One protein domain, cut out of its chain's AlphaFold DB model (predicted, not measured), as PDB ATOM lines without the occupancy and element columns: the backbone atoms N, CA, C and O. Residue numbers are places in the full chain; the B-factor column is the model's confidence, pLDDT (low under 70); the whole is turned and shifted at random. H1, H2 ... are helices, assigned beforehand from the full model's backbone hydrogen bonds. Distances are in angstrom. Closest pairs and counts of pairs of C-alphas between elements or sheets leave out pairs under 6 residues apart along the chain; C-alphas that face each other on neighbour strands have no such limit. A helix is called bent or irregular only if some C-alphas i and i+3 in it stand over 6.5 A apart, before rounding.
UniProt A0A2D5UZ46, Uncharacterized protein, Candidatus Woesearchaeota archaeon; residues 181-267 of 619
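What this domain is: This is residues 181 to 267 of the 619 residues of an uncharacterized protein of Candidatus Woesearchaeota archaeon (UniProt A0A2D5UZ46). Four helices make a long, narrow shape in which the chain goes out and folds back: H1, H2 and H3 follow one another from one end to the other, and the longest helix, H4, runs back past H3 and H2 to overlap the last part of H1. Residues 181 to 190, of which 184 to 190 belong to H1, stick out alone as an arm at one end. The printed part has 87 residues with four named helices, H1, H2, H3 and H4 in that order, and no named strand; the class is all helix. The whole is only just loose, close to extended, with a radius of gyration of the C-alphas of 18.0 A and spans of 63 by 25 by 19 A.

Where its parts are: Find C-alpha 184 at (26.470, 45.225, -39.776); from there H1 runs through residues 184 to 201 for 25.8 A. After a tight link of 5 residues comes H2, residues 207 to 220, 18.8 A long. It is neither bent nor irregular, but only just: C-alphas 217 and 220 are 6.2 A apart. A tight link of 2 residues leads to H3, residues 223 to 236, 19.9 A long. After a short link of 7 residues, look for C-alpha 244 at (-24.929, 36.775, -44.405), where H4, residues 244 to 266, begins; it runs for 34.4 A to C-alpha 266 at (7.218, 44.232, -34.821). H4 too is neither bent nor irregular, but only just, with C-alphas 262 and 265 6.1 A apart.

How they stand to each other: Start from H4, the hub, which touches the three other helices. With residues 259 to 266 it touches residues 194 to 201 of H1 at a shallow tilt of 19 degrees, opposite ways; the closest C-alphas, of Tyr 198 and Ala 263, are 5.8 A apart. With residues 255 to 259 it touches residues 212 to 217 of H2 at a steep tilt of 66 degrees, opposite ways, closest at the C-alphas of Arg 213 and Gln 259, 7.2 A. With residues 247 to 251 it touches H3, about perpendicular at 74 degrees, closest at the C-alphas of Ser 227 and Leu 247, 6.4 A. H1 touches H2 with residues 200 to 201 alone, at a steep tilt of 52 degrees, the same way; the C-alphas of Leu 201 and Gly 209 are closest, at 4.3 A. H2 and H3 are close but not clearly touching, with the C-alphas of Glu 217 and Phe 223 closest at 7.1 A. H1 and H3 are apart. The helix packing is mostly crossed, with one of the four tilts shallow. Along the backbone, every O i to N i+4 pair is within hydrogen-bond range in H1, H2 and H3, and 17 of 19 are in H4.

The domain as a whole: The two C-alphas farthest apart, of Gly 182 and Gly 238, are 62.7 A apart. Without the stretch that stands free, the remaining 77 residues span 48 by 20 by 19 A. The printed part has no cut and no long link; the link from H3 to H4 is short. The mean pLDDT of the printed part is 91.7, and no printed residue is under 70.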
ATOM      1  N   ALA A 181      31.488  50.159 -37.383       97.94
ATOM      2  CA  ALA A 181      31.561  49.638 -36.017       97.94
ATOM      3  C   ALA A 181      31.630  48.098 -35.916       97.94
ATOM      4  O   ALA A 181      31.630  47.557 -34.809       97.94
ATOM      5  N   GLY A 182      31.654  47.372 -37.041       98.19
ATOM      6  CA  GLY A 182      31.674  45.903 -37.052       98.19
ATOM      7  C   GLY A 182      30.356  45.232 -36.630       98.19
ATOM      8  O   GLY A 182      30.348  44.043 -36.325       98.19
ATOM      9  N   LEU A 183      29.243  45.970 -36.623       98.56
ATOM     10  CA  LEU A 183      27.918  45.517 -36.179       98.56
ATOM     11  C   LEU A 183      26.958  45.162 -37.330       98.56
ATOM     12  O   LEU A 183      25.887  44.619 -37.078       98.56
ATOM     13  N   GLU A 184      27.330  45.417 -38.589       98.44
ATOM     14  CA  GLU A 184      26.470  45.225 -39.776       98.44
ATOM     15  C   GLU A 184      25.809  43.839 -39.842       98.44
ATOM     16  O   GLU A 184      24.594  43.744 -40.004       98.44
ATOM     17  N   LYS A 185      26.582  42.757 -39.673       98.38
ATOM     18  CA  LYS A 185      26.045  41.384 -39.738       98.38
ATOM     19  C   LYS A 185      24.995  41.126 -38.657       98.38
ATOM     20  O   LYS A 185      23.965  40.521 -38.939       98.38
ATOM     21  N   ARG A 186      25.256  41.601 -37.436       98.25
ATOM     22  CA  ARG A 186      24.336  41.456 -36.305       98.25
ATOM     23  C   ARG A 186      23.075  42.283 -36.518       98.25
ATOM     24  O   ARG A 186      21.983  41.774 -36.304       98.25
ATOM     25  N   PHE A 187      23.219  43.520 -36.995       98.62
ATOM     26  CA  PHE A 187      22.088  44.372 -37.349       98.62
ATOM     27  C   PHE A 187      21.179  43.686 -38.376       98.62
ATOM     28  O   PHE A 187      19.990  43.521 -38.125       98.62
ATOM     29  N   VAL A 188      21.750  43.199 -39.484       98.56
ATOM     30  CA  VAL A 188      21.018  42.463 -40.532       98.56
ATOM     31  C   VAL A 188      20.300  41.239 -39.963       98.56
ATOM     32  O   VAL A 188      19.124  41.039 -40.251       98.56
ATOM     33  N   GLN A 189      20.966  40.452 -39.112       98.44
ATOM     34  CA  GLN A 189      20.360  39.280 -38.481       98.44
ATOM     35  C   GLN A 189      19.132  39.646 -37.633       98.44
ATOM     36  O   GLN A 189      18.093  39.001 -37.758       98.44
ATOM     37  N   VAL A 190      19.230  40.683 -36.795       98.56
ATOM     38  CA  VAL A 190      18.109  41.141 -35.957       98.56
ATOM     39  C   VAL A 190      16.976  41.705 -36.818       98.56
ATOM     40  O   VAL A 190      15.807  41.407 -36.568       98.56
ATOM     41  N   MET A 191      17.291  42.469 -37.871       98.56
ATOM     42  CA  MET A 191      16.273  42.988 -38.792       98.56
ATOM     43  C   MET A 191      15.536  41.851 -39.498       98.56
ATOM     44  O   MET A 191      14.305  41.838 -39.521       98.56
ATOM     45  N   ASP A 192      16.259  40.862 -40.018       98.38
ATOM     46  CA  ASP A 192      15.654  39.704 -40.671       98.38
ATOM     47  C   ASP A 192      14.779  38.895 -39.697       98.38
ATOM     48  O   ASP A 192      13.672  38.510 -40.071       98.38
ATOM     49  N   GLN A 193      15.198  38.725 -38.433       98.19
ATOM     50  CA  GLN A 193      14.379  38.098 -37.384       98.19
ATOM     51  C   GLN A 193      13.059  38.850 -37.148       98.19
ATOM     52  O   GLN A 193      11.994  38.224 -37.108       98.19
ATOM     53  N   LEU A 194      13.103  40.183 -37.035       98.38
ATOM     54  CA  LEU A 194      11.905  41.015 -36.876       98.38
ATOM     55  C   LEU A 194      10.975  40.900 -38.091       98.38
ATOM     56  O   LEU A 194       9.776  40.657 -37.934       98.38
ATOM     57  N   PHE A 195      11.504  41.018 -39.311       98.06
ATOM     58  CA  PHE A 195      10.696  40.924 -40.531       98.06
ATOM     59  C   PHE A 195      10.127  39.521 -40.772       98.06
ATOM     60  O   PHE A 195       8.984  39.400 -41.223       98.06
ATOM     61  N   ASP A 196      10.871  38.461 -40.457       97.12
ATOM     62  CA  ASP A 196      10.375  37.087 -40.547       97.12
ATOM     63  C   ASP A 196       9.247  36.840 -39.540       97.12
ATOM     64  O   ASP A 196       8.213  36.273 -39.907       97.12
ATOM     65  N   SER A 197       9.385  37.325 -38.303       97.12
ATOM     66  CA  SER A 197       8.320  37.257 -37.295       97.12
ATOM     67  C   SER A 197       7.097  38.080 -37.690       97.12
ATOM     68  O   SER A 197       5.981  37.559 -37.653       97.12
ATOM     69  N   TYR A 198       7.286  39.305 -38.192       97.19
ATOM     70  CA  TYR A 198       6.210  40.102 -38.788       97.19
ATOM     71  C   TYR A 198       5.493  39.335 -39.909       97.19
ATOM     72  O   TYR A 198       4.263  39.282 -39.943       97.19
ATOM     73  N   ARG A 199       6.240  38.711 -40.828       95.50
ATOM     74  CA  ARG A 199       5.676  37.961 -41.959       95.50
ATOM     75  C   ARG A 199       4.868  36.749 -41.500       95.50
ATOM     76  O   ARG A 199       3.784  36.537 -42.045       95.50
ATOM     77  N   ARG A 200       5.386  35.961 -40.550       95.50
ATOM     78  CA  ARG A 200       4.699  34.784 -39.991       95.50
ATOM     79  C   ARG A 200       3.410  35.199 -39.280       95.50
ATOM     80  O   ARG A 200       2.322  34.795 -39.669       95.50
ATOM     81  N   LEU A 201       3.488  36.131 -38.336       95.50
ATOM     82  CA  LEU A 201       2.325  36.507 -37.522       95.50
ATOM     83  C   LEU A 201       1.236  37.274 -38.295       95.50
ATOM     84  O   LEU A 201       0.082  37.283 -37.877       95.50
ATOM     85  N   ASN A 202       1.562  37.880 -39.441       92.25
ATOM     86  CA  ASN A 202       0.632  38.647 -40.286       92.25
ATOM     87  C   ASN A 202       0.038  37.850 -41.471       92.25
ATOM     88  O   ASN A 202      -0.705  38.393 -42.297       92.25
ATOM     89  N   SER A 203       0.419  36.582 -41.648       86.31
ATOM     90  CA  SER A 203       0.061  35.809 -42.840       86.31
ATOM     91  C   SER A 203      -0.730  34.559 -42.492       86.31
ATOM     92  O   SER A 203      -0.185  33.592 -41.966       86.31
ATOM     93  N   THR A 204      -1.985  34.499 -42.938       83.50
ATOM     94  CA  THR A 204      -2.826  33.288 -42.867       83.50
ATOM     95  C   THR A 204      -2.308  32.123 -43.721       83.50
ATOM     96  O   THR A 204      -2.872  31.032 -43.695       83.50
ATOM     97  N   ARG A 205      -1.222  32.323 -44.483       88.62
ATOM     98  CA  ARG A 205      -0.519  31.255 -45.214       88.62
ATOM     99  C   ARG A 205       0.519  30.522 -44.363       88.62
ATOM    100  O   ARG A 205       1.034  29.509 -44.813       88.62
ATOM    101  N   THR A 206       0.836  31.037 -43.181       92.69
ATOM    102  CA  THR A 206       1.753  30.405 -42.221       92.69
ATOM    103  C   THR A 206       0.962  29.826 -41.061       92.69
ATOM    104  O   THR A 206      -0.153  30.283 -40.799       92.69
ATOM    105  N   ASP A 207       1.506  28.825 -40.381       95.81
ATOM    106  CA  ASP A 207       0.789  28.180 -39.284       95.81
ATOM    107  C   ASP A 207       0.664  29.117 -38.082       95.81
ATOM    108  O   ASP A 207      -0.414  29.223 -37.502       95.81
ATOM    109  N   GLU A 208       1.687  29.924 -37.806       96.44
ATOM    110  CA  GLU A 208       1.650  30.936 -36.754       96.44
ATOM    111  C   GLU A 208       0.574  31.991 -37.021       96.44
ATOM    112  O   GLU A 208      -0.241  32.300 -36.150       96.44
ATOM    113  N   GLY A 209       0.500  32.508 -38.250       95.75
ATOM    114  CA  GLY A 209      -0.532  33.472 -38.618       95.75
ATOM    115  C   GLY A 209      -1.949  32.884 -38.619       95.75
ATOM    116  O   GLY A 209      -2.896  33.629 -38.364       95.75
ATOM    117  N   LYS A 210      -2.120  31.573 -38.857       96.12
ATOM    118  CA  LYS A 210      -3.410  30.876 -38.673       96.12
ATOM    119  C   LYS A 210      -3.771  30.731 -37.194       96.12
ATOM    120  O   LYS A 210      -4.940  30.898 -36.861       96.12
ATOM    121  N   ILE A 211      -2.799  30.452 -36.321       96.50
ATOM    122  CA  ILE A 211      -3.016  30.394 -34.867       96.50
ATOM    123  C   ILE A 211      -3.485  31.761 -34.371       96.50
ATOM    124  O   ILE A 211      -4.566  31.845 -33.801       96.50
ATOM    125  N   VAL A 212      -2.750  32.834 -34.693       95.50
ATOM    126  CA  VAL A 212      -3.154  34.218 -34.380       95.50
ATOM    127  C   VAL A 212      -4.571  34.487 -34.872       95.50
ATOM    128  O   VAL A 212      -5.409  34.978 -34.122       95.50
ATOM    129  N   ARG A 213      -4.855  34.137 -36.130       94.56
ATOM    130  CA  ARG A 213      -6.166  34.347 -36.738       94.56
ATOM    131  C   ARG A 213      -7.284  33.645 -35.965       94.56
ATOM    132  O   ARG A 213      -8.299  34.274 -35.681       94.56
ATOM    133  N   LYS A 214      -7.084  32.374 -35.614       94.56
ATOM    134  CA  LYS A 214      -8.045  31.578 -34.848       94.56
ATOM    135  C   LYS A 214      -8.244  32.148 -33.442       94.56
ATOM    136  O   LYS A 214      -9.377  32.257 -32.995       94.56
ATOM    137  N   THR A 215      -7.170  32.561 -32.769       94.38
ATOM    138  CA  THR A 215      -7.253  33.232 -31.463       94.38
ATOM    139  C   THR A 215      -8.092  34.504 -31.548       94.38
ATOM    140  O   THR A 215      -8.952  34.714 -30.704       94.38
ATOM    141  N   MET A 216      -7.926  35.322 -32.594       91.50
ATOM    142  CA  MET A 216      -8.763  36.514 -32.769       91.50
ATOM    143  C   MET A 216     -10.241  36.171 -32.962       91.50
ATOM    144  O   MET A 216     -11.088  36.855 -32.403       91.50
ATOM    145  N   GLU A 217     -10.545  35.130 -33.741       92.62
ATOM    146  CA  GLU A 217     -11.921  34.681 -34.001       92.62
ATOM    147  C   GLU A 217     -12.624  34.132 -32.752       92.62
ATOM    148  O   GLU A 217     -13.847  34.200 -32.673       92.62
ATOM    149  N   MET A 218     -11.873  33.571 -31.801       89.94
ATOM    150  CA  MET A 218     -12.429  32.978 -30.579       89.94
ATOM    151  C   MET A 218     -12.497  33.973 -29.419       89.94
ATOM    152  O   MET A 218     -13.480  33.981 -28.684       89.94
ATOM    153  N   GLU A 219     -11.464  34.804 -29.268       86.00
ATOM    154  CA  GLU A 219     -11.217  35.546 -28.029       86.00
ATOM    155  C   GLU A 219     -11.296  37.068 -28.180       86.00
ATOM    156  O   GLU A 219     -11.462  37.775 -27.193       86.00
ATOM    157  N   VAL A 220     -11.129  37.592 -29.400       83.50
ATOM    158  CA  VAL A 220     -11.061  39.045 -29.630       83.50
ATOM    159  C   VAL A 220     -12.330  39.556 -30.293       83.50
ATOM    160  O   VAL A 220     -12.876  40.556 -29.857       83.50
ATOM    161  N   LEU A 221     -12.771  38.913 -31.372       87.06
ATOM    162  CA  LEU A 221     -13.931  39.336 -32.144       87.06
ATOM    163  C   LEU A 221     -14.667  38.102 -32.645       87.06
ATOM    164  O   LEU A 221     -14.287  37.569 -33.687       87.06
ATOM    165  N   ARG A 222     -15.701  37.650 -31.932       88.88
ATOM    166  CA  ARG A 222     -16.510  36.519 -32.397       88.88
ATOM    167  C   ARG A 222     -17.452  36.951 -33.522       88.88
ATOM    168  O   ARG A 222     -17.824  38.120 -33.638       88.88
ATOM    169  N   PHE A 223     -17.818  36.020 -34.403       90.44
ATOM    170  CA  PHE A 223     -18.622  36.352 -35.588       90.44
ATOM    171  C   PHE A 223     -20.057  36.777 -35.245       90.44
ATOM    172  O   PHE A 223     -20.621  37.634 -35.924       90.44
ATOM    173  N   ASP A 224     -20.648  36.179 -34.215       89.88
ATOM    174  CA  ASP A 224     -21.970  36.520 -33.689       89.88
ATOM    175  C   ASP A 224     -21.992  37.939 -33.107       89.88
ATOM    176  O   ASP A 224     -22.835  38.741 -33.513       89.88
ATOM    177  N   GLU A 225     -21.011  38.282 -32.267       86.56
ATOM    178  CA  GLU A 225     -20.828  39.639 -31.732       86.56
ATOM    179  C   GLU A 225     -20.616  40.655 -32.853       86.56
ATOM    180  O   GLU A 225     -21.276  41.692 -32.906       86.56
ATOM    181  N   PHE A 226     -19.748  40.316 -33.812       88.56
ATOM    182  CA  PHE A 226     -19.498  41.156 -34.972       88.56
ATOM    183  C   PHE A 226     -20.759  41.407 -35.796       88.56
ATOM    184  O   PHE A 226     -21.013  42.529 -36.225       88.56
ATOM    185  N   SER A 227     -21.540  40.359 -36.042       88.56
ATOM    186  CA  SER A 227     -22.749  40.457 -36.855       88.56
ATOM    187  C   SER A 227     -23.807  41.319 -36.172       88.56
ATOM    188  O   SER A 227     -24.418  42.155 -36.838       88.56
ATOM    189  N   ALA A 228     -23.985  41.159 -34.856       87.56
ATOM    190  CA  ALA A 228     -24.890  41.985 -34.063       87.56
ATOM    191  C   ALA A 228     -24.466  43.461 -34.085       87.56
ATOM    192  O   ALA A 228     -25.270  44.327 -34.427       87.56
ATOM    193  N   GLY A 229     -23.186  43.740 -33.836       86.25
ATOM    194  CA  GLY A 229     -22.672  45.107 -33.812       86.25
ATOM    195  C   GLY A 229     -22.688  45.810 -35.175       86.25
ATOM    196  O   GLY A 229     -22.976  47.003 -35.265       86.25
ATOM    197  N   VAL A 230     -22.452  45.085 -36.276       86.94
ATOM    198  CA  VAL A 230     -22.621  45.643 -37.631       86.94
ATOM    199  C   VAL A 230     -24.087  45.945 -37.936       86.94
ATOM    200  O   VAL A 230     -24.365  46.951 -38.589       86.94
ATOM    201  N   ALA A 231     -25.017  45.096 -37.494       86.94
ATOM    202  CA  ALA A 231     -26.444  45.327 -37.692       86.94
ATOM    203  C   ALA A 231     -26.906  46.601 -36.967       86.94
ATOM    204  O   ALA A 231     -27.544  47.447 -37.590       86.94
ATOM    205  N   GLU A 232     -26.498  46.782 -35.710       84.94
ATOM    206  CA  GLU A 232     -26.761  48.004 -34.941       84.94
ATOM    207  C   GLU A 232     -26.147  49.241 -35.615       84.94
ATOM    208  O   GLU A 232     -26.816  50.253 -35.815       84.94
ATOM    209  N   ALA A 233     -24.891  49.151 -36.062       83.00
ATOM    210  CA  ALA A 233     -24.225  50.264 -36.736       83.00
ATOM    211  C   ALA A 233     -24.892  50.651 -38.073       83.00
ATOM    212  O   ALA A 233     -24.876  51.825 -38.453       83.00
ATOM    213  N   LEU A 234     -25.462  49.688 -38.806       84.88
ATOM    214  CA  LEU A 234     -26.239  49.958 -40.021       84.88
ATOM    215  C   LEU A 234     -27.572  50.638 -39.702       84.88
ATOM    216  O   LEU A 234     -27.928  51.583 -40.407       84.88
ATOM    217  N   ASP A 235     -28.250  50.200 -38.641       85.25
ATOM    218  CA  ASP A 235     -29.516  50.775 -38.177       85.25
ATOM    219  C   ASP A 235     -29.344  52.237 -37.740       85.25
ATOM    220  O   ASP A 235     -30.004  53.130 -38.273       85.25
ATOM    221  N   ILE A 236     -28.336  52.518 -36.902       81.31
ATOM    222  CA  ILE A 236     -27.964  53.888 -36.500       81.31
ATOM    223  C   ILE A 236     -27.664  54.759 -37.727       81.31
ATOM    224  O   ILE A 236     -27.982  55.949 -37.765       81.31
ATOM    225  N   ALA A 237     -27.046  54.176 -38.754       79.19
ATOM    226  CA  ALA A 237     -26.719  54.875 -39.986       79.19
ATOM    227  C   ALA A 237     -27.887  54.954 -40.991       79.19
ATOM    228  O   ALA A 237     -27.649  55.363 -42.134       79.19
ATOM    229  N   GLY A 238     -29.100  54.526 -40.618       82.94
ATOM    230  CA  GLY A 238     -30.291  54.506 -41.475       82.94
ATOM    231  C   GLY A 238     -30.091  53.703 -42.762       82.94
ATOM    232  O   GLY A 238     -30.586  54.085 -43.821       82.94
ATOM    233  N   SER A 239     -29.262  52.661 -42.712       83.56
ATOM    234  CA  SER A 239     -28.849  51.863 -43.868       83.56
ATOM    235  C   SER A 239     -29.540  50.501 -43.875       83.56
ATOM    236  O   SER A 239     -29.766  49.913 -42.825       83.56
ATOM    237  N   GLU A 240     -29.811  49.956 -45.063       86.88
ATOM    238  CA  GLU A 240     -30.343  48.593 -45.191       86.88
ATOM    239  C   GLU A 240     -29.420  47.560 -44.526       86.88
ATOM    240  O   GLU A 240     -28.197  47.595 -44.724       86.88
ATOM    241  N   GLY A 241     -30.021  46.605 -43.809       87.38
ATOM    242  CA  GLY A 241     -29.318  45.506 -43.146       87.38
ATOM    243  C   GLY A 241     -28.457  44.674 -44.103       87.38
ATOM    244  O   GLY A 241     -28.678  44.656 -45.315       87.38
ATOM    245  N   ALA A 242     -27.432  44.011 -43.571       89.31
ATOM    246  CA  ALA A 242     -26.469  43.243 -44.359       89.31
ATOM    247  C   ALA A 242     -26.872  41.776 -44.543       89.31
ATOM    248  O   ALA A 242     -27.371  41.137 -43.619       89.31
ATOM    249  N   SER A 243     -26.606  41.218 -45.728       91.75
ATOM    250  CA  SER A 243     -26.765  39.779 -45.964       91.75
ATOM    251  C   SER A 243     -25.681  38.970 -45.238       91.75
ATOM    252  O   SER A 243     -24.605  39.479 -44.923       91.75
ATOM    253  N   GLN A 244     -25.920  37.672 -45.021       90.94
ATOM    254  CA  GLN A 244     -24.929  36.775 -44.405       90.94
ATOM    255  C   GLN A 244     -23.609  36.712 -45.191       90.94
ATOM    256  O   GLN A 244     -22.528  36.631 -44.605       90.94
ATOM    257  N   GLU A 245     -23.677  36.801 -46.521       91.81
ATOM    258  CA  GLU A 245     -22.481  36.850 -47.362       91.81
ATOM    259  C   GLU A 245     -21.693  38.152 -47.135       91.81
ATOM    260  O   GLU A 245     -20.476  38.113 -46.946       91.81
ATOM    261  N   GLU A 246     -22.387  39.295 -47.097       92.19
ATOM    262  CA  GLU A 246     -21.783  40.608 -46.836       92.19
ATOM    263  C   GLU A 246     -21.114  40.652 -45.458       92.19
ATOM    264  O   GLU A 246     -19.963  41.082 -45.349       92.19
ATOM    265  N   LEU A 247     -21.795  40.147 -44.424       91.81
ATOM    266  CA  LEU A 247     -21.265  40.050 -43.063       91.81
ATOM    267  C   LEU A 247     -20.018  39.163 -43.008       91.81
ATOM    268  O   LEU A 247     -18.994  39.577 -42.469       91.81
ATOM    269  N   SER A 248     -20.049  37.978 -43.624       91.62
ATOM    270  CA  SER A 248     -18.896  37.068 -43.646       91.62
ATOM    271  C   SER A 248     -17.678  37.679 -44.351       91.62
ATOM    272  O   SER A 248     -16.540  37.555 -43.881       91.62
ATOM    273  N   GLN A 249     -17.887  38.374 -45.474       90.88
ATOM    274  CA  GLN A 249     -16.806  39.044 -46.199       90.88
ATOM    275  C   GLN A 249     -16.245  40.239 -45.418       90.88
ATOM    276  O   GLN A 249     -15.019  40.377 -45.308       90.88
ATOM    277  N   ALA A 250     -17.117  41.075 -44.848       90.19
ATOM    278  CA  ALA A 250     -16.723  42.206 -44.014       90.19
ATOM    279  C   ALA A 250     -15.937  41.734 -42.785       90.19
ATOM    280  O   ALA A 250     -14.857  42.258 -42.516       90.19
ATOM    281  N   TYR A 251     -16.403  40.674 -42.120       91.25
ATOM    282  CA  TYR A 251     -15.711  40.045 -41.000       91.25
ATOM    283  C   TYR A 251     -14.296  39.622 -41.392       91.25
ATOM    284  O   TYR A 251     -13.322  40.076 -40.799       91.25
ATOM    285  N   LYS A 252     -14.133  38.839 -42.469       90.00
ATOM    286  CA  LYS A 252     -12.802  38.414 -42.945       90.00
ATOM    287  C   LYS A 252     -11.862  39.599 -43.184       90.00
ATOM    288  O   LYS A 252     -10.701  39.536 -42.768       90.00
ATOM    289  N   LYS A 253     -12.347  40.675 -43.814       88.81
ATOM    290  CA  LYS A 253     -11.572  41.899 -44.080       88.81
ATOM    291  C   LYS A 253     -11.187  42.654 -42.807       88.81
ATOM    292  O   LYS A 253     -10.015  43.005 -42.667       88.81
ATOM    293  N   THR A 254     -12.126  42.868 -41.887       88.31
ATOM    294  CA  THR A 254     -11.881  43.512 -40.584       88.31
ATOM    295  C   THR A 254     -10.762  42.797 -39.853       88.31
ATOM    296  O   THR A 254      -9.758  43.386 -39.463       88.31
ATOM    297  N   LEU A 255     -10.889  41.485 -39.796       89.38
ATOM    298  CA  LEU A 255     -10.078  40.608 -38.983       89.38
ATOM    299  C   LEU A 255      -8.672  40.445 -39.630       89.38
ATOM    300  O   LEU A 255      -7.655  40.450 -38.938       89.38
ATOM    301  N   ASN A 256      -8.574  40.488 -40.974       89.12
ATOM    302  CA  ASN A 256      -7.300  40.631 -41.704       89.12
ATOM    303  C   ASN A 256      -6.603  41.960 -41.410       89.12
ATOM    304  O   ASN A 256      -5.377  42.017 -41.300       89.12
ATOM    305  N   SER A 257      -7.367  43.050 -41.338       87.31
ATOM    306  CA  SER A 257      -6.763  44.340 -41.059       87.31
ATOM    307  C   SER A 257      -6.353  44.493 -39.609       87.31
ATOM    308  O   SER A 257      -5.334  45.126 -39.378       87.31
ATOM    309  N   MET A 258      -7.107  43.936 -38.664       87.44
ATOM    310  CA  MET A 258      -6.712  43.891 -37.261       87.44
ATOM    311  C   MET A 258      -5.398  43.123 -37.117       87.44
ATOM    312  O   MET A 258      -4.469  43.634 -36.508       87.44
ATOM    313  N   GLN A 259      -5.264  41.952 -37.749       91.19
ATOM    314  CA  GLN A 259      -4.018  41.180 -37.713       91.19
ATOM    315  C   GLN A 259      -2.823  41.987 -38.256       91.19
ATOM    316  O   GLN A 259      -1.756  41.998 -37.642       91.19
ATOM    317  N   LEU A 260      -3.018  42.721 -39.360       91.44
ATOM    318  CA  LEU A 260      -2.004  43.627 -39.912       91.44
ATOM    319  C   LEU A 260      -1.632  44.757 -38.945       91.44
ATOM    320  O   LEU A 260      -0.448  45.030 -38.750       91.44
ATOM    321  N   ASP A 261      -2.640  45.392 -38.348       89.50
ATOM    322  CA  ASP A 261      -2.495  46.496 -37.396       89.50
ATOM    323  C   ASP A 261      -1.696  46.046 -36.162       89.50
ATOM    324  O   ASP A 261      -0.750  46.714 -35.762       89.50
ATOM    325  N   ARG A 262      -1.987  44.854 -35.622       90.50
ATOM    326  CA  ARG A 262      -1.257  44.267 -34.482       90.50
ATOM    327  C   ARG A 262       0.179  43.896 -34.845       90.50
ATOM    328  O   ARG A 262       1.102  44.220 -34.100       90.50
ATOM    329  N   ALA A 263       0.388  43.275 -36.006       94.44
ATOM    330  CA  ALA A 263       1.717  42.858 -36.452       94.44
ATOM    331  C   ALA A 263       2.670  44.037 -36.676       94.44
ATOM    332  O   ALA A 263       3.880  43.874 -36.533       94.44
ATOM    333  N   ARG A 264       2.154  45.235 -36.990       94.50
ATOM    334  CA  ARG A 264       2.982  46.428 -37.229       94.50
ATOM    335  C   ARG A 264       3.912  46.761 -36.055       94.50
ATOM    336  O   ARG A 264       4.963  47.343 -36.294       94.50
ATOM    337  N   SER A 265       3.545  46.379 -34.827       94.62
ATOM    338  CA  SER A 265       4.362  46.549 -33.615       94.62
ATOM    339  C   SER A 265       5.747  45.905 -33.722       94.62
ATOM    340  O   SER A 265       6.653  46.312 -33.013       94.62
ATOM    341  N   ILE A 266       5.947  44.947 -34.629       97.69
ATOM    342  CA  ILE A 266       7.218  44.232 -34.821       97.69
ATOM    343  C   ILE A 266       8.113  44.930 -35.863       97.69
ATOM    344  O   ILE A 266       9.313  44.675 -35.917       97.69
ATOM    345  N   LEU A 267       7.563  45.817 -36.703       97.81
ATOM    346  CA  LEU A 267       8.338  46.470 -37.764       97.81
ATOM    347  C   LEU A 267       9.420  47.381 -37.163       97.81
ATOM    348  O   LEU A 267       9.066  48.246 -36.364       97.81
TER     349      LEU A 267